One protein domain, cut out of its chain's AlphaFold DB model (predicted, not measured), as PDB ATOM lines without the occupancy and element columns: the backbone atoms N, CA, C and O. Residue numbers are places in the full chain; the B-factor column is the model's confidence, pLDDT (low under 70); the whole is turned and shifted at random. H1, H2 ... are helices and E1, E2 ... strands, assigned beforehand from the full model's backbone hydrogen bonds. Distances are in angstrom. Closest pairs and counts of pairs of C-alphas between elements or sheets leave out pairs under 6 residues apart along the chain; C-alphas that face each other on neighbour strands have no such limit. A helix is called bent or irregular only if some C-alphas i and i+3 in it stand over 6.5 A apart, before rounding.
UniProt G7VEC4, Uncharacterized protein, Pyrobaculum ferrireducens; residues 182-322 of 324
ATOM      1  N   GLU A 182     -51.389   0.333  23.587       55.88
ATOM      2  CA  GLU A 182     -51.176  -1.113  23.568       55.88
ATOM      3  C   GLU A 182     -51.085  -1.677  22.142       55.88
ATOM      4  O   GLU A 182     -50.131  -2.391  21.829       55.88
ATOM      5  N   THR A 183     -51.971  -1.261  21.227       57.53
ATOM      6  CA  THR A 183     -51.879  -1.626  19.799       57.53
ATOM      7  C   THR A 183     -50.582  -1.103  19.179       57.53
ATOM      8  O   THR A 183     -49.914  -1.800  18.415       57.53
ATOM      9  N   SER A 184     -50.177   0.114  19.549       63.75
ATOM     10  CA  SER A 184     -48.923   0.714  19.078       63.75
ATOM     11  C   SER A 184     -47.697  -0.038  19.607       63.75
ATOM     12  O   SER A 184     -46.697  -0.183  18.904       63.75
ATOM     13  N   LYS A 185     -47.750  -0.549  20.841       64.94
ATOM     14  CA  LYS A 185     -46.696  -1.390  21.420       64.94
ATOM     15  C   LYS A 185     -46.602  -2.750  20.719       64.94
ATOM     16  O   LYS A 185     -45.510  -3.128  20.310       64.94
ATOM     17  N   LEU A 186     -47.728  -3.433  20.510       58.06
ATOM     18  CA  LEU A 186     -47.769  -4.729  19.823       58.06
ATOM     19  C   LEU A 186     -47.224  -4.642  18.393       58.06
ATOM     20  O   LEU A 186     -46.417  -5.479  17.991       58.06
ATOM     21  N   LEU A 187     -47.603  -3.601  17.643       64.06
ATOM     22  CA  LEU A 187     -47.075  -3.367  16.297       64.06
ATOM     23  C   LEU A 187     -45.561  -3.139  16.302       64.06
ATOM     24  O   LEU A 187     -44.868  -3.668  15.435       64.06
ATOM     25  N   ARG A 188     -45.027  -2.405  17.285       71.69
ATOM     26  CA  ARG A 188     -43.575  -2.214  17.435       71.69
ATOM     27  C   ARG A 188     -42.852  -3.518  17.740       71.69
ATOM     28  O   ARG A 188     -41.858  -3.817  17.082       71.69
ATOM     29  N   ASP A 189     -43.375  -4.319  18.664       64.38
ATOM     30  CA  ASP A 189     -42.798  -5.621  19.008       64.38
ATOM     31  C   ASP A 189     -42.824  -6.581  17.806       64.38
ATOM     32  O   ASP A 189     -41.844  -7.278  17.530       64.38
ATOM     33  N   PHE A 190     -43.925  -6.593  17.049       61.75
ATOM     34  CA  PHE A 190     -44.072  -7.394  15.835       61.75
ATOM     35  C   PHE A 190     -43.101  -6.963  14.732       61.75
ATOM     36  O   PHE A 190     -42.369  -7.797  14.198       61.75
ATOM     37  N   VAL A 191     -43.041  -5.665  14.426       69.62
ATOM     38  CA  VAL A 191     -42.097  -5.116  13.445       69.62
ATOM     39  C   VAL A 191     -40.658  -5.404  13.865       69.62
ATOM     40  O   VAL A 191     -39.859  -5.808  13.024       69.62
ATOM     41  N   GLY A 192     -40.335  -5.280  15.155       69.56
ATOM     42  CA  GLY A 192     -39.025  -5.635  15.700       69.56
ATOM     43  C   GLY A 192     -38.662  -7.105  15.470       69.56
ATOM     44  O   GLY A 192     -37.547  -7.402  15.043       69.56
ATOM     45  N   LYS A 193     -39.607  -8.035  15.669       63.91
ATOM     46  CA  LYS A 193     -39.410  -9.462  15.354       63.91
ATOM     47  C   LYS A 193     -39.238  -9.696  13.852       63.91
ATOM     48  O   LYS A 193     -38.311 -10.395  13.442       63.91
ATOM     49  N   LEU A 194     -40.099  -9.089  13.030       64.56
ATOM     50  CA  LEU A 194     -40.036  -9.200  11.572       64.56
ATOM     51  C   LEU A 194     -38.743  -8.632  11.004       64.56
ATOM     52  O   LEU A 194     -38.232  -9.181  10.040       64.56
ATOM     53  N   PHE A 195     -38.191  -7.574  11.590       70.25
ATOM     54  CA  PHE A 195     -36.994  -6.893  11.098       70.25
ATOM     55  C   PHE A 195     -35.787  -7.817  10.896       70.25
ATOM     56  O   PHE A 195     -34.919  -7.539  10.064       70.25
ATOM     57  N   HIS A 196     -35.730  -8.925  11.636       68.69
ATOM     58  CA  HIS A 196     -34.691  -9.947  11.518       68.69
ATOM     59  C   HIS A 196     -35.021 -11.058  10.501       68.69
ATOM     60  O   HIS A 196     -34.157 -11.877  10.197       68.69
ATOM     61  N   ASN A 197     -36.233 -11.061   9.936       65.19
ATOM     62  CA  ASN A 197     -36.696 -11.919   8.847       65.19
ATOM     63  C   ASN A 197     -36.841 -11.098   7.543       65.19
ATOM     64  O   ASN A 197     -37.871 -10.454   7.331       65.19
ATOM     65  N   PRO A 198     -35.852 -11.140   6.627       63.88
ATOM     66  CA  PRO A 198     -35.829 -10.287   5.435       63.88
ATOM     67  C   PRO A 198     -37.064 -10.424   4.539       63.88
ATOM     68  O   PRO A 198     -37.563  -9.428   4.024       63.88
ATOM     69  N   ARG A 199     -37.592 -11.646   4.375       63.59
ATOM     70  CA  ARG A 199     -38.740 -11.916   3.497       63.59
ATOM     71  C   ARG A 199     -40.033 -11.344   4.067       63.59
ATOM     72  O   ARG A 199     -40.717 -10.592   3.377       63.59
ATOM     73  N   GLY A 200     -40.345 -11.686   5.319       59.91
ATOM     74  CA  GLY A 200     -41.549 -11.192   5.993       59.91
ATOM     75  C   GLY A 200     -41.525  -9.673   6.149       59.91
ATOM     76  O   GLY A 200     -42.525  -9.001   5.913       59.91
ATOM     77  N   TYR A 201     -40.349  -9.122   6.450       73.25
ATOM     78  CA  TYR A 201     -40.161  -7.685   6.564       73.25
ATOM     79  C   TYR A 201     -40.329  -6.943   5.236       73.25
ATOM     80  O   TYR A 201     -41.033  -5.936   5.192       73.25
ATOM     81  N   ALA A 202     -39.725  -7.436   4.148       73.25
ATOM     82  CA  ALA A 202     -39.850  -6.819   2.829       73.25
ATOM     83  C   ALA A 202     -41.303  -6.795   2.343       73.25
ATOM     84  O   ALA A 202     -41.753  -5.773   1.829       73.25
ATOM     85  N   ALA A 203     -42.036  -7.899   2.529       69.19
ATOM     86  CA  ALA A 203     -43.452  -7.984   2.184       69.19
ATOM     87  C   ALA A 203     -44.280  -6.970   2.986       69.19
ATOM     88  O   ALA A 203     -44.939  -6.107   2.406       69.19
ATOM     89  N   PHE A 204     -44.152  -7.003   4.315       70.88
ATOM     90  CA  PHE A 204     -44.882  -6.107   5.205       70.88
ATOM     91  C   PHE A 204     -44.589  -4.631   4.908       70.88
ATOM     92  O   PHE A 204     -45.503  -3.815   4.777       70.88
ATOM     93  N   ARG A 205     -43.313  -4.276   4.725       82.81
ATOM     94  CA  ARG A 205     -42.895  -2.909   4.409       82.81
ATOM     95  C   ARG A 205     -43.428  -2.437   3.053       82.81
ATOM     96  O   ARG A 205     -43.978  -1.336   2.979       82.81
ATOM     97  N   ALA A 206     -43.279  -3.244   2.001       77.69
ATOM     98  CA  ALA A 206     -43.770  -2.928   0.657       77.69
ATOM     99  C   ALA A 206     -45.263  -2.592   0.669       77.69
ATOM    100  O   ALA A 206     -45.714  -1.621   0.058       77.69
ATOM    101  N   ASP A 207     -46.026  -3.352   1.437       73.38
ATOM    102  CA  ASP A 207     -47.454  -3.160   1.568       73.38
ATOM    103  C   ASP A 207     -47.846  -1.922   2.400       73.38
ATOM    104  O   ASP A 207     -48.803  -1.207   2.073       73.38
ATOM    105  N   VAL A 208     -47.089  -1.626   3.460       78.69
ATOM    106  CA  VAL A 208     -47.309  -0.461   4.328       78.69
ATOM    107  C   VAL A 208     -46.984   0.861   3.610       78.69
ATOM    108  O   VAL A 208     -47.756   1.826   3.696       78.69
ATOM    109  N   PHE A 209     -45.892   0.911   2.842       84.81
ATOM    110  CA  PHE A 209     -45.511   2.082   2.032       84.81
ATOM    111  C   PHE A 209     -46.122   2.075   0.622       84.81
ATOM    112  O   PHE A 209     -46.054   3.073  -0.089       84.81
ATOM    113  N   ARG A 210     -46.807   0.992   0.229       78.75
ATOM    114  CA  ARG A 210     -47.395   0.795  -1.110       78.75
ATOM    115  C   ARG A 210     -46.370   0.930  -2.245       78.75
ATOM    116  O   ARG A 210     -46.722   1.385  -3.344       78.75
ATOM    117  N   ASP A 211     -45.138   0.500  -2.002       82.44
ATOM    118  CA  ASP A 211     -44.070   0.465  -2.998       82.44
ATOM    119  C   ASP A 211     -43.705  -0.977  -3.352       82.44
ATOM    120  O   ASP A 211     -43.655  -1.851  -2.493       82.44
ATOM    121  N   VAL A 212     -43.485  -1.237  -4.640       80.62
ATOM    122  CA  VAL A 212     -43.149  -2.579  -5.126       80.62
ATOM    123  C   VAL A 212     -41.656  -2.803  -4.895       80.62
ATOM    124  O   VAL A 212     -40.864  -2.019  -5.428       80.62
ATOM    125  N   PRO A 213     -41.248  -3.841  -4.146       80.31
ATOM    126  CA  PRO A 213     -39.845  -4.066  -3.830       80.31
ATOM    127  C   PRO A 213     -39.065  -4.422  -5.098       80.31
ATOM    128  O   PRO A 213     -39.565  -5.142  -5.960       80.31
ATOM    129  N   VAL A 214     -37.826  -3.932  -5.197       84.00
ATOM    130  CA  VAL A 214     -36.927  -4.270  -6.316       84.00
ATOM    131  C   VAL A 214     -36.409  -5.704  -6.211       84.00
ATOM    132  O   VAL A 214     -36.175  -6.362  -7.223       84.00
ATOM    133  N   ILE A 215     -36.210  -6.196  -4.988       79.75
ATOM    134  CA  ILE A 215     -35.753  -7.564  -4.755       79.75
ATOM    135  C   ILE A 215     -36.979  -8.483  -4.651       79.75
ATOM    136  O   ILE A 215     -37.820  -8.248  -3.779       79.75
ATOM    137  N   PRO A 216     -37.093  -9.532  -5.491       69.62
ATOM    138  CA  PRO A 216     -38.186 -10.500  -5.396       69.62
ATOM    139  C   PRO A 216     -38.223 -11.162  -4.017       69.62
ATOM    140  O   PRO A 216     -37.175 -11.520  -3.478       69.62
ATOM    141  N   GLN A 217     -39.411 -11.366  -3.447       64.88
ATOM    142  CA  GLN A 217     -39.554 -11.900  -2.086       64.88
ATOM    143  C   GLN A 217     -38.958 -13.311  -1.945       64.88
ATOM    144  O   GLN A 217     -38.408 -13.664  -0.902       64.88
ATOM    145  N   GLU A 218     -39.009 -14.104  -3.011       62.03
ATOM    146  CA  GLU A 218     -38.471 -15.462  -3.109       62.03
ATOM    147  C   GLU A 218     -36.938 -15.474  -3.155       62.03
ATOM    148  O   GLU A 218     -36.302 -16.439  -2.742       62.03
ATOM    149  N   ALA A 219     -36.324 -14.378  -3.608       62.22
ATOM    150  CA  ALA A 219     -34.877 -14.213  -3.634       62.22
ATOM    151  C   ALA A 219     -34.290 -13.834  -2.262       62.22
ATOM    152  O   ALA A 219     -33.064 -13.847  -2.086       62.22
ATOM    153  N   LEU A 220     -35.147 -13.511  -1.283       58.53
ATOM    154  CA  LEU A 220     -34.761 -13.002   0.030       58.53
ATOM    155  C   LEU A 220     -34.321 -14.068   1.028       58.53
ATOM    156  O   LEU A 220     -33.598 -13.678   1.931       58.53
ATOM    157  N   LEU A 221     -34.534 -15.385   0.822       51.09
ATOM    158  CA  LEU A 221     -33.860 -16.530   1.501       51.09
ATOM    159  C   LEU A 221     -34.022 -17.828   0.667       51.09
ATOM    160  O   LEU A 221     -35.033 -17.982  -0.006       51.09
ATOM    161  N   GLY A 222     -33.038 -18.745   0.709       51.28
ATOM    162  CA  GLY A 222     -33.222 -20.154   0.295       51.28
ATOM    163  C   GLY A 222     -34.301 -20.863   1.135       51.28
ATOM    164  O   GLY A 222     -34.983 -20.183   1.894       51.28
ATOM    165  N   GLN A 223     -34.472 -22.191   0.980       36.50
ATOM    166  CA  GLN A 223     -35.672 -22.948   1.409       36.50
ATOM    167  C   GLN A 223     -36.392 -22.397   2.666       36.50
ATOM    168  O   GLN A 223     -35.757 -22.147   3.693       36.50
ATOM    169  N   PRO A 224     -37.715 -22.195   2.562       40.88
ATOM    170  CA  PRO A 224     -38.481 -21.301   3.419       40.88
ATOM    171  C   PRO A 224     -38.621 -21.817   4.855       40.88
ATOM    172  O   PRO A 224     -38.888 -22.992   5.078       40.88
ATOM    173  N   ALA A 225     -38.574 -20.901   5.824       37.88
ATOM    174  CA  ALA A 225     -39.529 -20.983   6.920       37.88
ATOM    175  C   ALA A 225     -40.865 -20.498   6.345       37.88
ATOM    176  O   ALA A 225     -40.942 -19.367   5.848       37.88
ATOM    177  N   GLU A 226     -41.870 -21.370   6.317       36.53
ATOM    178  CA  GLU A 226     -43.251 -20.982   6.045       36.53
ATOM    179  C   GLU A 226     -43.635 -19.944   7.097       36.53
ATOM    180  O   GLU A 226     -43.808 -20.244   8.275       36.53
ATOM    181  N   LEU A 227     -43.654 -18.681   6.682       39.12
ATOM    182  CA  LEU A 227     -44.379 -17.678   7.432       39.12
ATOM    183  C   LEU A 227     -45.859 -18.008   7.225       39.12
ATOM    184  O   LEU A 227     -46.251 -18.181   6.064       39.12
ATOM    185  N   PRO A 228     -46.674 -18.085   8.289       37.12
ATOM    186  CA  PRO A 228     -48.117 -18.072   8.117       37.12
ATOM    187  C   PRO A 228     -48.489 -16.859   7.245       37.12
ATOM    188  O   PRO A 228     -47.778 -15.847   7.226       37.12
ATOM    189  N   GLY A 229     -49.554 -16.975   6.451       40.44
ATOM    190  CA  GLY A 229     -49.947 -16.022   5.398       40.44
ATOM    191  C   GLY A 229     -50.343 -14.608   5.860       40.44
ATOM    192  O   GLY A 229     -50.965 -13.879   5.095       40.44
ATOM    193  N   VAL A 230     -49.944 -14.199   7.066       43.03
ATOM    194  CA  VAL A 230     -50.599 -13.225   7.954       43.03
ATOM    195  C   VAL A 230     -50.660 -11.788   7.429       43.03
ATOM    196  O   VAL A 230     -51.427 -10.989   7.952       43.03
ATOM    197  N   PHE A 231     -49.900 -11.390   6.406       43.69
ATOM    198  CA  PHE A 231     -49.968 -10.003   5.925       43.69
ATOM    199  C   PHE A 231     -49.752  -9.882   4.418       43.69
ATOM    200  O   PHE A 231     -48.648  -9.627   3.944       43.69
ATOM    201  N   ASN A 232     -50.847  -9.959   3.660       43.41
ATOM    202  CA  ASN A 232     -50.962  -9.241   2.392       43.41
ATOM    203  C   ASN A 232     -51.375  -7.801   2.722       43.41
ATOM    204  O   ASN A 232     -52.558  -7.458   2.753       43.41
ATOM    205  N   GLY A 233     -50.420  -6.934   3.040       40.03
ATOM    206  CA  GLY A 233     -50.700  -5.598   3.557       40.03
ATOM    207  C   GLY A 233     -51.327  -4.614   2.548       40.03
ATOM    208  O   GLY A 233     -51.593  -3.449   2.883       40.03
ATOM    209  N   ARG A 234     -51.690  -5.090   1.351       42.62
ATOM    210  CA  ARG A 234     -52.749  -4.476   0.533       42.62
ATOM    211  C   ARG A 234     -54.053  -4.295   1.318       42.62
ATOM    212  O   ARG A 234     -54.804  -3.374   0.995       42.62
ATOM    213  N   ARG A 235     -54.282  -5.103   2.359       47.66
ATOM    214  CA  ARG A 235     -55.504  -5.105   3.171       47.66
ATOM    215  C   ARG A 235     -55.392  -4.411   4.536       47.66
ATOM    216  O   ARG A 235     -56.400  -4.078   5.135       47.66
ATOM    217  N   VAL A 236     -54.183  -4.025   4.968       48.75
ATOM    218  CA  VAL A 236     -53.992  -3.325   6.255       48.75
ATOM    219  C   VAL A 236     -54.841  -2.047   6.311       48.75
ATOM    220  O   VAL A 236     -54.695  -1.138   5.475       48.75
ATOM    221  N   ASN A 237     -55.714  -1.991   7.322       52.62
ATOM    222  CA  ASN A 237     -56.555  -0.846   7.660       52.62
ATOM    223  C   ASN A 237     -55.722   0.456   7.637       52.62
ATOM    224  O   ASN A 237     -54.629   0.473   8.204       52.62
ATOM    225  N   PRO A 238     -56.198   1.557   7.022       57.75
ATOM    226  CA  PRO A 238     -55.435   2.800   6.894       57.75
ATOM    227  C   PRO A 238     -54.811   3.341   8.190       57.75
ATOM    228  O   PRO A 238     -53.717   3.896   8.131       57.75
ATOM    229  N   LEU A 239     -55.447   3.158   9.350       55.84
ATOM    230  CA  LEU A 239     -54.876   3.610  10.625       55.84
ATOM    231  C   LEU A 239     -53.852   2.652  11.224       55.84
ATOM    232  O   LEU A 239     -52.862   3.110  11.793       55.84
ATOM    233  N   LEU A 240     -54.044   1.342  11.057       61.91
ATOM    234  CA  LEU A 240     -53.004   0.364  11.386       61.91
ATOM    235  C   LEU A 240     -51.816   0.506  10.437       61.91
ATOM    236  O   LEU A 240     -50.687   0.285  10.849       61.91
ATOM    237  N   ARG A 241     -52.048   0.944   9.193       71.75
ATOM    238  CA  ARG A 241     -50.986   1.258   8.237       71.75
ATOM    239  C   ARG A 241     -50.144   2.426   8.730       71.75
ATOM    240  O   ARG A 241     -48.930   2.337   8.644       71.75
ATOM    241  N   GLU A 242     -50.750   3.486   9.260       74.56
ATOM    242  CA  GLU A 242     -49.980   4.612   9.800       74.56
ATOM    243  C   GLU A 242     -49.213   4.218  11.071       74.56
ATOM    244  O   GLU A 242     -48.022   4.492  11.174       74.56
ATOM    245  N   ALA A 243     -49.833   3.468  11.986       73.25
ATOM    246  CA  ALA A 243     -49.128   2.919  13.148       73.25
ATOM    247  C   ALA A 243     -47.984   1.965  12.745       73.25
ATOM    248  O   ALA A 243     -46.901   2.007  13.322       73.25
ATOM    249  N   ALA A 244     -48.196   1.137  11.718       76.75
ATOM    250  CA  ALA A 244     -47.174   0.263  11.157       76.75
ATOM    251  C   ALA A 244     -46.053   1.055  10.470       76.75
ATOM    252  O   ALA A 244     -44.893   0.675  10.602       76.75
ATOM    253  N   ARG A 245     -46.362   2.164   9.779       86.06
ATOM    254  CA  ARG A 245     -45.344   3.078   9.234       86.06
ATOM    255  C   ARG A 245     -44.467   3.615  10.347       86.06
ATOM    256  O   ARG A 245     -43.252   3.514  10.234       86.06
ATOM    257  N   GLU A 246     -45.068   4.129  11.416       86.19
ATOM    258  CA  GLU A 246     -44.319   4.656  12.559       86.19
ATOM    259  C   GLU A 246     -43.473   3.564  13.228       86.19
ATOM    260  O   GLU A 246     -42.287   3.779  13.466       86.19
ATOM    261  N   ALA A 247     -44.022   2.363  13.433       84.50
ATOM    262  CA  ALA A 247     -43.274   1.230  13.978       84.50
ATOM    263  C   ALA A 247     -42.085   0.819  13.089       84.50
ATOM    264  O   ALA A 247     -41.000   0.529  13.596       84.50
ATOM    265  N   ILE A 248     -42.258   0.820  11.762       87.75
ATOM    266  CA  ILE A 248     -41.177   0.546  10.806       87.75
ATOM    267  C   ILE A 248     -40.110   1.642  10.852       87.75
ATOM    268  O   ILE A 248     -38.928   1.322  10.961       87.75
ATOM    269  N   ILE A 249     -40.515   2.915  10.812       89.88
ATOM    270  CA  ILE A 249     -39.603   4.065  10.896       89.88
ATOM    271  C   ILE A 249     -38.808   4.020  12.209       89.88
ATOM    272  O   ILE A 249     -37.610   4.298  12.217       89.88
ATOM    273  N   GLU A 250     -39.447   3.643  13.318       87.62
ATOM    274  CA  GLU A 250     -38.794   3.482  14.617       87.62
ATOM    275  C   GLU A 250     -37.785   2.326  14.615       87.62
ATOM    276  O   GLU A 250     -36.655   2.512  15.065       87.62
ATOM    277  N   ALA A 251     -38.138   1.164  14.054       85.31
ATOM    278  CA  ALA A 251     -37.229   0.019  13.936       85.31
ATOM    279  C   ALA A 251     -36.018   0.304  13.023       85.31
ATOM    280  O   ALA A 251     -34.919  -0.211  13.234       85.31
ATOM    281  N   GLU A 252     -36.205   1.150  12.010       88.75
ATOM    282  CA  GLU A 252     -35.177   1.593  11.062       88.75
ATOM    283  C   GLU A 252     -34.350   2.784  11.570       88.75
ATOM    284  O   GLU A 252     -33.342   3.162  10.956       88.75
ATOM    285  N   LYS A 253     -34.754   3.390  12.689       81.62
ATOM    286  CA  LYS A 253     -34.178   4.631  13.202       81.62
ATOM    287  C   LYS A 253     -32.677   4.499  13.457       81.62
ATOM    288  O   LYS A 253     -32.182   3.515  14.002       81.62
ATOM    289  N   GLY A 254     -31.937   5.542  13.081       78.62
ATOM    290  CA  GLY A 254     -30.483   5.606  13.261       78.62
ATOM    291  C   GLY A 254     -29.683   4.783  12.247       78.62
ATOM    292  O   GLY A 254     -28.463   4.712  12.362       78.62
ATOM    293  N   ARG A 255     -30.343   4.173  11.253       82.75
ATOM    294  CA  ARG A 255     -29.663   3.482  10.150       82.75
ATOM    295  C   ARG A 255     -29.373   4.377   8.957       82.75
ATOM    296  O   ARG A 255     -28.443   4.088   8.222       82.75
ATOM    297  N   ALA A 256     -30.122   5.456   8.761       80.81
ATOM    298  CA  ALA A 256     -29.741   6.492   7.809       80.81
ATOM    299  C   ALA A 256     -28.822   7.520   8.501       80.81
ATOM    300  O   ALA A 256     -29.108   7.908   9.636       80.81
ATOM    301  N   PRO A 257     -27.737   7.974   7.846       70.19
ATOM    302  CA  PRO A 257     -26.773   8.912   8.430       70.19
ATOM    303  C   PRO A 257     -27.329  10.331   8.654       70.19
ATOM    304  O   PRO A 257     -26.710  11.112   9.373       70.19
ATOM    305  N   GLY A 258     -28.487  10.668   8.079       75.00
ATOM    306  CA  GLY A 258     -29.150  11.963   8.237       75.00
ATOM    307  C   GLY A 258     -30.226  12.198   7.173       75.00
ATOM    308  O   GLY A 258     -30.479  11.323   6.345       75.00
ATOM    309  N   GLY A 259     -30.850  13.379   7.202       84.88
ATOM    310  CA  GLY A 259     -31.799  13.839   6.182       84.88
ATOM    311  C   GLY A 259     -33.249  13.996   6.653       84.88
ATOM    312  O   GLY A 259     -33.642  13.544   7.730       84.88
ATOM    313  N   ALA A 260     -34.056  14.654   5.820       90.88
ATOM    314  CA  ALA A 260     -35.496  14.781   6.014       90.88
ATOM    315  C   ALA A 260     -36.199  13.470   5.639       90.88
ATOM    316  O   ALA A 260     -35.950  12.912   4.572       90.88
ATOM    317  N   LEU A 261     -37.084  12.980   6.508       92.56
ATOM    318  CA  LEU A 261     -37.848  11.761   6.254       92.56
ATOM    319  C   LEU A 261     -38.913  12.005   5.176       92.56
ATOM    320  O   LEU A 261     -39.843  12.786   5.381       92.56
ATOM    321  N   ASP A 262     -38.831  11.266   4.074       93.38
ATOM    322  CA  ASP A 262     -39.955  11.056   3.173       93.38
ATOM    323  C   ASP A 262     -40.837   9.928   3.710       93.38
ATOM    324  O   ASP A 262     -40.531   8.740   3.562       93.38
ATOM    325  N   ARG A 263     -41.958  10.312   4.323       89.69
ATOM    326  CA  ARG A 263     -42.949   9.378   4.871       89.69
ATOM    327  C   ARG A 263     -43.648   8.526   3.812       89.69
ATOM    328  O   ARG A 263     -44.190   7.484   4.164       89.69
ATOM    329  N   GLU A 264     -43.644   8.929   2.541       89.75
ATOM    330  CA  GLU A 264     -44.278   8.151   1.472       89.75
ATOM    331  C   GLU A 264     -43.556   6.821   1.237       89.75
ATOM    332  O   GLU A 264     -44.211   5.802   1.033       89.75
ATOM    333  N   PHE A 265     -42.222   6.826   1.319       91.12
ATOM    334  CA  PHE A 265     -41.384   5.648   1.070       91.12
ATOM    335  C   PHE A 265     -40.591   5.187   2.291       91.12
ATOM    336  O   PHE A 265     -39.898   4.178   2.199       91.12
ATOM    337  N   GLY A 266     -40.650   5.917   3.410       90.12
ATOM    338  CA  GLY A 266     -39.865   5.638   4.612       90.12
ATOM    339  C   GLY A 266     -38.359   5.719   4.349       90.12
ATOM    340  O   GLY A 266     -37.621   4.833   4.774       90.12
ATOM    341  N   VAL A 267     -37.919   6.723   3.586       93.62
ATOM    342  CA  VAL A 267     -36.509   6.964   3.220       93.62
ATOM    343  C   VAL A 267     -36.091   8.373   3.623       93.62
ATOM    344  O   VAL A 267     -36.939   9.242   3.803       93.62
ATOM    345  N   TYR A 268     -34.793   8.620   3.763       94.19
ATOM    346  CA  TYR A 268     -34.272   9.909   4.219       94.19
ATOM    347  C   TYR A 268     -33.590  10.657   3.075       94.19
ATOM    348  O   TYR A 268     -32.783  10.080   2.352       94.19
ATOM    349  N   ILE A 269     -33.906  11.938   2.907       94.06
ATOM    350  CA  ILE A 269     -33.379  12.790   1.839       94.06
ATOM    351  C   ILE A 269     -32.383  13.782   2.432       94.06
ATOM    352  O   ILE A 269     -32.736  14.568   3.312       94.06
ATOM    353  N   ASP A 270     -31.162  13.787   1.909       92.44
ATOM    354  CA  ASP A 270     -30.127  14.762   2.245       92.44
ATOM    355  C   ASP A 270     -29.527  15.346   0.959       92.44
ATOM    356  O   ASP A 270     -28.746  14.705   0.248       92.44
ATOM    357  N   GLY A 271     -29.964  16.557   0.603       90.25
ATOM    358  CA  GLY A 271     -29.601  17.197  -0.659       90.25
ATOM    359  C   GLY A 271     -29.988  16.340  -1.872       90.25
ATOM    360  O   GLY A 271     -31.166  16.103  -2.126       90.25
ATOM    361  N   SER A 272     -28.988  15.889  -2.634       91.50
ATOM    362  CA  SER A 272     -29.163  15.024  -3.811       91.50
ATOM    363  C   SER A 272     -28.984  13.529  -3.515       91.50
ATOM    364  O   SER A 272     -28.868  12.731  -4.450       91.50
ATOM    365  N   VAL A 273     -28.885  13.148  -2.239       94.06
ATOM    366  CA  VAL A 273     -28.708  11.763  -1.795       94.06
ATOM    367  C   VAL A 273     -29.981  11.284  -1.104       94.06
ATOM    368  O   VAL A 273     -30.546  11.987  -0.268       94.06
ATOM    369  N   VAL A 274     -30.428  10.078  -1.445       95.38
ATOM    370  CA  VAL A 274     -31.552   9.413  -0.782       95.38
ATOM    371  C   VAL A 274     -31.054   8.156  -0.089       95.38
ATOM    372  O   VAL A 274     -30.553   7.231  -0.730       95.38
ATOM    373  N   TYR A 275     -31.206   8.130   1.228       94.75
ATOM    374  CA  TYR A 275     -30.819   7.033   2.096       94.75
ATOM    375  C   TYR A 275     -32.008   6.109   2.363       94.75
ATOM    376  O   TYR A 275     -32.969   6.476   3.044       94.75
ATOM    377  N   ALA A 276     -31.915   4.881   1.860       93.94
ATOM    378  CA  ALA A 276     -32.793   3.782   2.229       93.94
ATOM    379  C   ALA A 276     -32.228   3.131   3.512       93.94
ATOM    380  O   ALA A 276     -31.115   2.599   3.478       93.94
ATOM    381  N   PRO A 277     -32.945   3.160   4.653       91.31
ATOM    382  CA  PRO A 277     -32.413   2.677   5.936       91.31
ATOM    383  C   PRO A 277     -32.160   1.159   5.967       91.31
ATOM    384  O   PRO A 277     -31.444   0.656   6.835       91.31
ATOM    385  N   VAL A 278     -32.737   0.446   5.000       90.69
ATOM    386  CA  VAL A 278     -32.591  -0.983   4.722       90.69
ATOM    387  C   VAL A 278     -32.603  -1.214   3.203       90.69
ATOM    388  O   VAL A 278     -33.223  -0.427   2.483       90.69
ATOM    389  N   PRO A 279     -31.990  -2.293   2.685       89.75
ATOM    390  CA  PRO A 279     -32.114  -2.674   1.275       89.75
ATOM    391  C   PRO A 279     -33.568  -2.894   0.828       89.75
ATOM    392  O   PRO A 279     -33.928  -2.543  -0.293       89.75
ATOM    393  N   GLU A 280     -34.420  -3.400   1.721       87.62
ATOM    394  CA  GLU A 280     -35.852  -3.633   1.499       87.62
ATOM    395  C   GLU A 280     -36.662  -2.343   1.286       87.62
ATOM    396  O   GLU A 280     -37.786  -2.401   0.795       87.62
ATOM    397  N   ALA A 281     -36.115  -1.175   1.639       89.94
ATOM    398  CA  ALA A 281     -36.760   0.114   1.402       89.94
ATOM    399  C   ALA A 281     -36.623   0.595  -0.044       89.94
ATOM    400  O   ALA A 281     -37.272   1.568  -0.427       89.94
ATOM    401  N   VAL A 282     -35.791  -0.066  -0.851       91.88
ATOM    402  CA  VAL A 282     -35.634   0.274  -2.261       91.88
ATOM    403  C   VAL A 282     -36.748  -0.387  -3.069       91.88
ATOM    404  O   VAL A 282     -36.735  -1.597  -3.319       91.88
ATOM    405  N   GLY A 283     -37.702   0.433  -3.501       90.94
ATOM    406  CA  GLY A 283     -38.797   0.024  -4.370       90.94
ATOM    407  C   GLY A 283     -38.802   0.741  -5.719       90.94
ATOM    408  O   GLY A 283     -38.115   1.741  -5.944       90.94
ATOM    409  N   HIS A 284     -39.573   0.200  -6.659       89.19
ATOM    410  CA  HIS A 284     -39.645   0.714  -8.024       89.19
ATOM    411  C   HIS A 284     -40.254   2.119  -8.100       89.19
ATOM    412  O   HIS A 284     -39.807   2.927  -8.919       89.19
ATOM    413  N   LYS A 285     -41.256   2.439  -7.269       92.12
ATOM    414  CA  LYS A 285     -41.878   3.772  -7.268       92.12
ATOM    415  C   LYS A 285     -40.961   4.796  -6.610       92.12
ATOM    416  O   LYS A 285     -40.823   5.893  -7.151       92.12
ATOM    417  N   MET A 286     -40.282   4.422  -5.523       94.25
ATOM    418  CA  MET A 286     -39.244   5.241  -4.899       94.25
ATOM    419  C   MET A 286     -38.143   5.602  -5.908       94.25
ATOM    420  O   MET A 286     -37.849   6.784  -6.103       94.25
ATOM    421  N   LEU A 287     -37.603   4.619  -6.637       94.38
ATOM    422  CA  LEU A 287     -36.587   4.859  -7.673       94.38
ATOM    423  C   LEU A 287     -37.091   5.760  -8.810       94.38
ATOM    424  O   LEU A 287     -36.331   6.564  -9.348       94.38
ATOM    425  N   ALA A 288     -38.368   5.643  -9.186       93.56
ATOM    426  CA  ALA A 288     -38.967   6.501 -10.204       93.56
ATOM    427  C   ALA A 288     -39.089   7.960  -9.736       93.56
ATOM    428  O   ALA A 288     -38.753   8.865 -10.503       93.56
ATOM    429  N   LYS A 289     -39.522   8.191  -8.486       94.50
ATOM    430  CA  LYS A 289     -39.624   9.532  -7.886       94.50
ATOM    431  C   LYS A 289     -38.260  10.213  -7.776       94.50
ATOM    432  O   LYS A 289     -38.147  11.396  -8.074       94.50
ATOM    433  N   TYR A 290     -37.230   9.459  -7.398       94.25
ATOM    434  CA  TYR A 290     -35.878   9.969  -7.149       94.25
ATOM    435  C   TYR A 290     -34.903   9.745  -8.308       94.25
ATOM    436  O   TYR A 290     -33.690   9.647  -8.113       94.25
ATOM    437  N   ARG A 291     -35.413   9.680  -9.542       91.06
ATOM    438  CA  ARG A 291     -34.574   9.517 -10.732       91.06
ATOM    439  C   ARG A 291     -33.542  10.653 -10.823       91.06
ATOM    440  O   ARG A 291     -33.903  11.822 -10.880       91.06
ATOM    441  N   GLY A 292     -32.260  10.288 -10.888       89.44
ATOM    442  CA  GLY A 292     -31.136  11.230 -10.963       89.44
ATOM    443  C   GLY A 292     -30.513  11.594  -9.611       89.44
ATOM    444  O   GLY A 292     -29.448  12.209  -9.593       89.44
ATOM    445  N   ALA A 293     -31.118  11.187  -8.492       93.75
ATOM    446  CA  ALA A 293     -30.491  11.267  -7.176       93.75
ATOM    447  C   ALA A 293     -29.513  10.102  -6.955       93.75
ATOM    448  O   ALA A 293     -29.637   9.032  -7.558       93.75
ATOM    449  N   LYS A 294     -28.558  10.291  -6.042       95.69
ATOM    450  CA  LYS A 294     -27.713   9.199  -5.553       95.69
ATOM    451  C   LYS A 294     -28.505   8.385  -4.528       95.69
ATOM    452  O   LYS A 294     -28.838   8.909  -3.470       95.69
ATOM    453  N   ILE A 295     -28.783   7.113  -4.811       96.12
ATOM    454  CA  ILE A 295     -29.505   6.224  -3.886       96.12
ATOM    455  C   ILE A 295     -28.488   5.406  -3.083       96.12
ATOM    456  O   ILE A 295     -27.642   4.727  -3.668       96.12
ATOM    457  N   VAL A 296     -28.588   5.437  -1.754       94.69
ATOM    458  CA  VAL A 296     -27.734   4.670  -0.838       94.69
ATOM    459  C   VAL A 296     -28.604   3.799   0.067       94.69
ATOM    460  O   VAL A 296     -29.342   4.313   0.899       94.69
ATOM    461  N   ALA A 297     -28.514   2.479  -0.070       93.50
ATOM    462  CA  ALA A 297     -29.171   1.515   0.805       93.50
ATOM    463  C   ALA A 297     -28.232   1.067   1.932       93.50
ATOM    464  O   ALA A 297     -27.067   0.744   1.693       93.50
ATOM    465  N   VAL A 298     -28.732   1.008   3.164       91.81
ATOM    466  CA  VAL A 298     -27.921   0.658   4.334       91.81
ATOM    467  C   VAL A 298     -28.176  -0.785   4.749       91.81
ATOM    468  O   VAL A 298     -29.204  -1.092   5.342       91.81
ATOM    469  N   ALA A 299     -27.229  -1.683   4.488       87.38
ATOM    470  CA  ALA A 299     -27.276  -3.073   4.931       87.38
ATOM    471  C   ALA A 299     -27.031  -3.210   6.446       87.38
ATOM    472  O   ALA A 299     -26.251  -2.466   7.043       87.38
ATOM    473  N   ARG A 300     -27.689  -4.200   7.059       80.00
ATOM    474  CA  ARG A 300     -27.567  -4.616   8.467       80.00
ATOM    475  C   ARG A 300     -26.197  -5.212   8.749       80.00
ATOM    476  O   ARG A 300     -25.606  -4.948   9.790       80.00
ATOM    477  N   TRP A 301     -25.713  -6.030   7.818       77.38
ATOM    478  CA  TRP A 301     -24.479  -6.798   7.944       77.38
ATOM    479  C   TRP A 301     -23.754  -6.868   6.590       77.38
ATOM    480  O   TRP A 301     -24.402  -6.771   5.546       77.38
ATOM    481  N   PRO A 302     -22.430  -7.100   6.569       79.19
ATOM    482  CA  PRO A 302     -21.662  -7.194   5.323       79.19
ATOM    483  C   PRO A 302     -22.188  -8.257   4.343       79.19
ATOM    484  O   PRO A 302     -22.349  -7.972   3.161       79.19
ATOM    485  N   LEU A 303     -22.549  -9.444   4.846       78.62
ATOM    486  CA  LEU A 303     -23.087 -10.547   4.035       78.62
ATOM    487  C   LEU A 303     -24.399 -10.168   3.326       78.62
ATOM    488  O   LEU A 303     -24.679 -10.589   2.206       78.62
ATOM    489  N   GLU A 304     -25.210  -9.341   3.978       76.06
ATOM    490  CA  GLU A 304     -26.442  -8.825   3.398       76.06
ATOM    491  C   GLU A 304     -26.161  -7.852   2.245       76.06
ATOM    492  O   GLU A 304     -26.838  -7.905   1.218       76.06
ATOM    493  N   ALA A 305     -25.127  -7.015   2.366       82.31
ATOM    494  CA  ALA A 305     -24.740  -6.096   1.302       82.31
ATOM    495  C   ALA A 305     -24.322  -6.835   0.022       82.31
ATOM    496  O   ALA A 305     -24.743  -6.462  -1.073       82.31
ATOM    497  N   GLU A 306     -23.541  -7.909   0.154       81.69
ATOM    498  CA  GLU A 306     -23.132  -8.756  -0.975       81.69
ATOM    499  C   GLU A 306     -24.337  -9.398  -1.657       81.69
ATOM    500  O   GLU A 306     -24.462  -9.390  -2.883       81.69
ATOM    501  N   ARG A 307     -25.271  -9.895  -0.851       80.62
ATOM    502  CA  ARG A 307     -26.466 -10.559  -1.342       80.62
ATOM    503  C   ARG A 307     -27.408  -9.629  -2.100       80.62
ATOM    504  O   ARG A 307     -27.965 -10.025  -3.124       80.62
ATOM    505  N   TYR A 308     -27.607  -8.414  -1.602       84.88
ATOM    506  CA  TYR A 308     -28.481  -7.434  -2.241       84.88
ATOM    507  C   TYR A 308     -27.828  -6.734  -3.433       84.88
ATOM    508  O   TYR A 308     -28.533  -6.241  -4.317       84.88
ATOM    509  N   ALA A 309     -26.495  -6.735  -3.509       86.56
ATOM    510  CA  ALA A 309     -25.752  -6.099  -4.589       86.56
ATOM    511  C   ALA A 309     -26.169  -6.595  -5.978       86.56
ATOM    512  O   ALA A 309     -26.265  -5.783  -6.894       86.56
ATOM    513  N   GLN A 310     -26.455  -7.893  -6.133       85.94
ATOM    514  CA  GLN A 310     -26.867  -8.463  -7.421       85.94
ATOM    515  C   GLN A 310     -28.204  -7.901  -7.934       85.94
ATOM    516  O   GLN A 310     -28.415  -7.845  -9.142       85.94
ATOM    517  N   TYR A 311     -29.084  -7.451  -7.033       87.19
ATOM    518  CA  TYR A 311     -30.397  -6.904  -7.383       87.19
ATOM    519  C   TYR A 311     -30.382  -5.387  -7.489       87.19
ATOM    520  O   TYR A 311     -31.008  -4.841  -8.387       87.19
ATOM    521  N   LEU A 312     -29.676  -4.702  -6.588       91.69
ATOM    522  CA  LEU A 312     -29.767  -3.248  -6.448       91.69
ATOM    523  C   LEU A 312     -28.729  -2.484  -7.285       91.69
ATOM    524  O   LEU A 312     -29.043  -1.414  -7.809       91.69
ATOM    525  N   LYS A 313     -27.518  -3.029  -7.490       90.75
ATOM    526  CA  LYS A 313     -26.484  -2.366  -8.313       90.75
ATOM    527  C   LYS A 313     -26.922  -2.098  -9.761       90.75
ATOM    528  O   LYS A 313     -26.597  -1.017 -10.250       90.75
ATOM    529  N   PRO A 314     -27.671  -2.990 -10.448       92.69
ATOM    530  CA  PRO A 314     -28.204  -2.703 -11.784       92.69
ATOM    531  C   PRO A 314     -29.082  -1.447 -11.857       92.69
ATOM    532  O   PRO A 314     -29.195  -0.843 -12.919       92.69
ATOM    533  N   TYR A 315     -29.667  -1.024 -10.732       90.88
ATOM    534  CA  TYR A 315     -30.480   0.189 -10.626       90.88
ATOM    535  C   TYR A 315     -29.680   1.417 -10.157       90.88
ATOM    536  O   TYR A 315     -30.270   2.445  -9.839       90.88
ATOM    537  N   GLY A 316     -28.345   1.329 -10.100       91.50
ATOM    538  CA  GLY A 316     -27.478   2.433  -9.673       91.50
ATOM    539  C   GLY A 316     -27.496   2.700  -8.165       91.50
ATOM    540  O   GLY A 316     -27.110   3.784  -7.735       91.50
ATOM    541  N   VAL A 317     -27.947   1.733  -7.363       94.62
ATOM    542  CA  VAL A 317     -28.023   1.858  -5.903       94.62
ATOM    543  C   VAL A 317     -26.697   1.450  -5.266       94.62
ATOM    544  O   VAL A 317     -26.201   0.340  -5.478       94.62
ATOM    545  N   GLU A 318     -26.131   2.340  -4.451       94.06
ATOM    546  CA  GLU A 318     -24.977   2.038  -3.606       94.06
ATOM    547  C   GLU A 318     -25.448   1.322  -2.339       94.06
ATOM    548  O   GLU A 318     -26.446   1.715  -1.742       94.06
ATOM    549  N   ILE A 319     -24.737   0.278  -1.911       91.56
ATOM    550  CA  ILE A 319     -25.043  -0.416  -0.657       91.56
ATOM    551  C   ILE A 319     -23.890  -0.201   0.311       91.56
ATOM    552  O   ILE A 319     -22.753  -0.574   0.019       91.56
ATOM    553  N   VAL A 320     -24.195   0.373   1.469       90.25
ATOM    554  CA  VAL A 320     -23.232   0.632   2.544       90.25
ATOM    555  C   VAL A 320     -23.596  -0.179   3.779       90.25
ATOM    556  O   VAL A 320     -24.745  -0.565   3.962       90.25
ATOM    557  N   HIS A 321     -22.624  -0.430   4.650       81.12
ATOM    558  CA  HIS A 321     -22.869  -0.981   5.981       81.12
ATOM    559  C   HIS A 321     -22.328   0.012   7.007       81.12
ATOM    560  O   HIS A 321     -21.217   0.524   6.854       81.12
ATOM    561  N   ILE A 322     -23.102   0.300   8.050       67.25
ATOM    562  CA  ILE A 322     -22.629   1.141   9.149       67.25
ATOM    563  C   ILE A 322     -21.886   0.231  10.123       67.25
ATOM    564  O   ILE A 322     -22.479  -0.677  10.706       67.25
TER     565      ILE A 322
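This is residues 182 to 322 of the 324 residues of an uncharacterized protein of Pyrobaculum ferrireducens (UniProt G7VEC4). A small, strongly twisted sheet of five strands has H6 packed over one face at its E5 end and H5 grazing it, and next to this sheet part lies a second part of helices, in which H4 packs at steep tilts on both H1 and H2, H1 and H2 meet only at a corner by their link, and short H3 packs on residues 198 to 203 of H2. A long stretch with no named element, residues 221 to 237, loops from H3 back to H4. The printed part has 141 residues with six named helices and five named strands, in the order H1 H2 H3 H4 E1 E2 E3 H5 E4 H6 E5; the sheet's order is E1 E2 E3 E4 E5, mixed, and the class is mixed, helices and strands. The whole is compact and rounded, with a radius of gyration of the C-alphas of 14.2 A and spans of 38 by 35 by 25 A.

The strands are E1, residues 260 to 262, from C-alpha 260 at (-35.496, 14.781, 6.014); E2, 267 to 270; E3, 273 to 276; E4, 294 to 299, 16.1 A long; and E5, 317 to 321, 13.3 A, ending at C-alpha 321 at (-22.869, -0.981, 5.981). The helices are H6, residues 302 to 315, 19.7 A; H5, 284 to 289; H4, 238 to 251, 19.7 A; H3, 217 to 220; H2, 198 to 209, 16.1 A; and H1, 182 to 194, 18.3 A, from C-alpha 182 at (-51.176, -1.113, 23.568).

E1, E2 and E3 form a meander, each strand the antiparallel neighbour of the one before, in two hairpins; N 260 and O 269 are 2.8 A apart, N 275 and O 268 2.7 A. E3 and E4 are parallel at 28 degrees, with N 296 and O 274 at 2.9 A. E4 and E5 are parallel at 37 degrees, with N 297 and O 318 at 2.8 A. E3, H5, E4 and E4, H6, E5 are strand-helix-strand units, parallel neighbour strands with a helix between, both with right-handed crossovers. H6 is on one face of the sheet, giving two layers; its height over the sheet is 7.5 A, and it runs along E5 at 4 degrees on the local plane, with the closest C-alphas, Ala 305 and Ile 319, 6.0 A apart. H6 is neither bent nor irregular, but only just: C-alphas 311 and 314 are 6.5 A apart. H5 only grazes the sheet, with residues 286 to 287. H2 is the hub. Its residues 205 to 209 touch H4, opposite ways at a steep tilt of 50 degrees, closest at the C-alphas of Val 208 and Arg 241, 5.6 A. Its residues 198 to 203 touch H3, closest at the C-alphas of Arg 199 and Leu 220, 5.4 A. H1 and H2 only just touch, with 3 pairs of C-alphas within 8 A, and only at the corner, closest at the C-alphas of Leu 194 and Tyr 201, 5.2 A. H1 touches H4 at a steep tilt of 55 degrees, the same way, closest at the C-alphas of Arg 188 and Ala 247, 4.9 A. H3 and H6 are near each other, with 6 pairs of C-alphas within 10 A. H1, H2, H3 and H4 are not on the sheet. In H1, H2, H4 and H5 every O i to N i+4 pair is within hydrogen-bond range, in H6 6 of 10; H3 is too short for such a pair.

The two C-alphas farthest apart, those of Glu 182 and Pro 314, are 42.2 A apart. The printed part has no cut. The link from H3 to H4, 17 residues, is long. The mean pLDDT of the printed part is 76.7; 44 residues are under 70, among them residues 216 to 240.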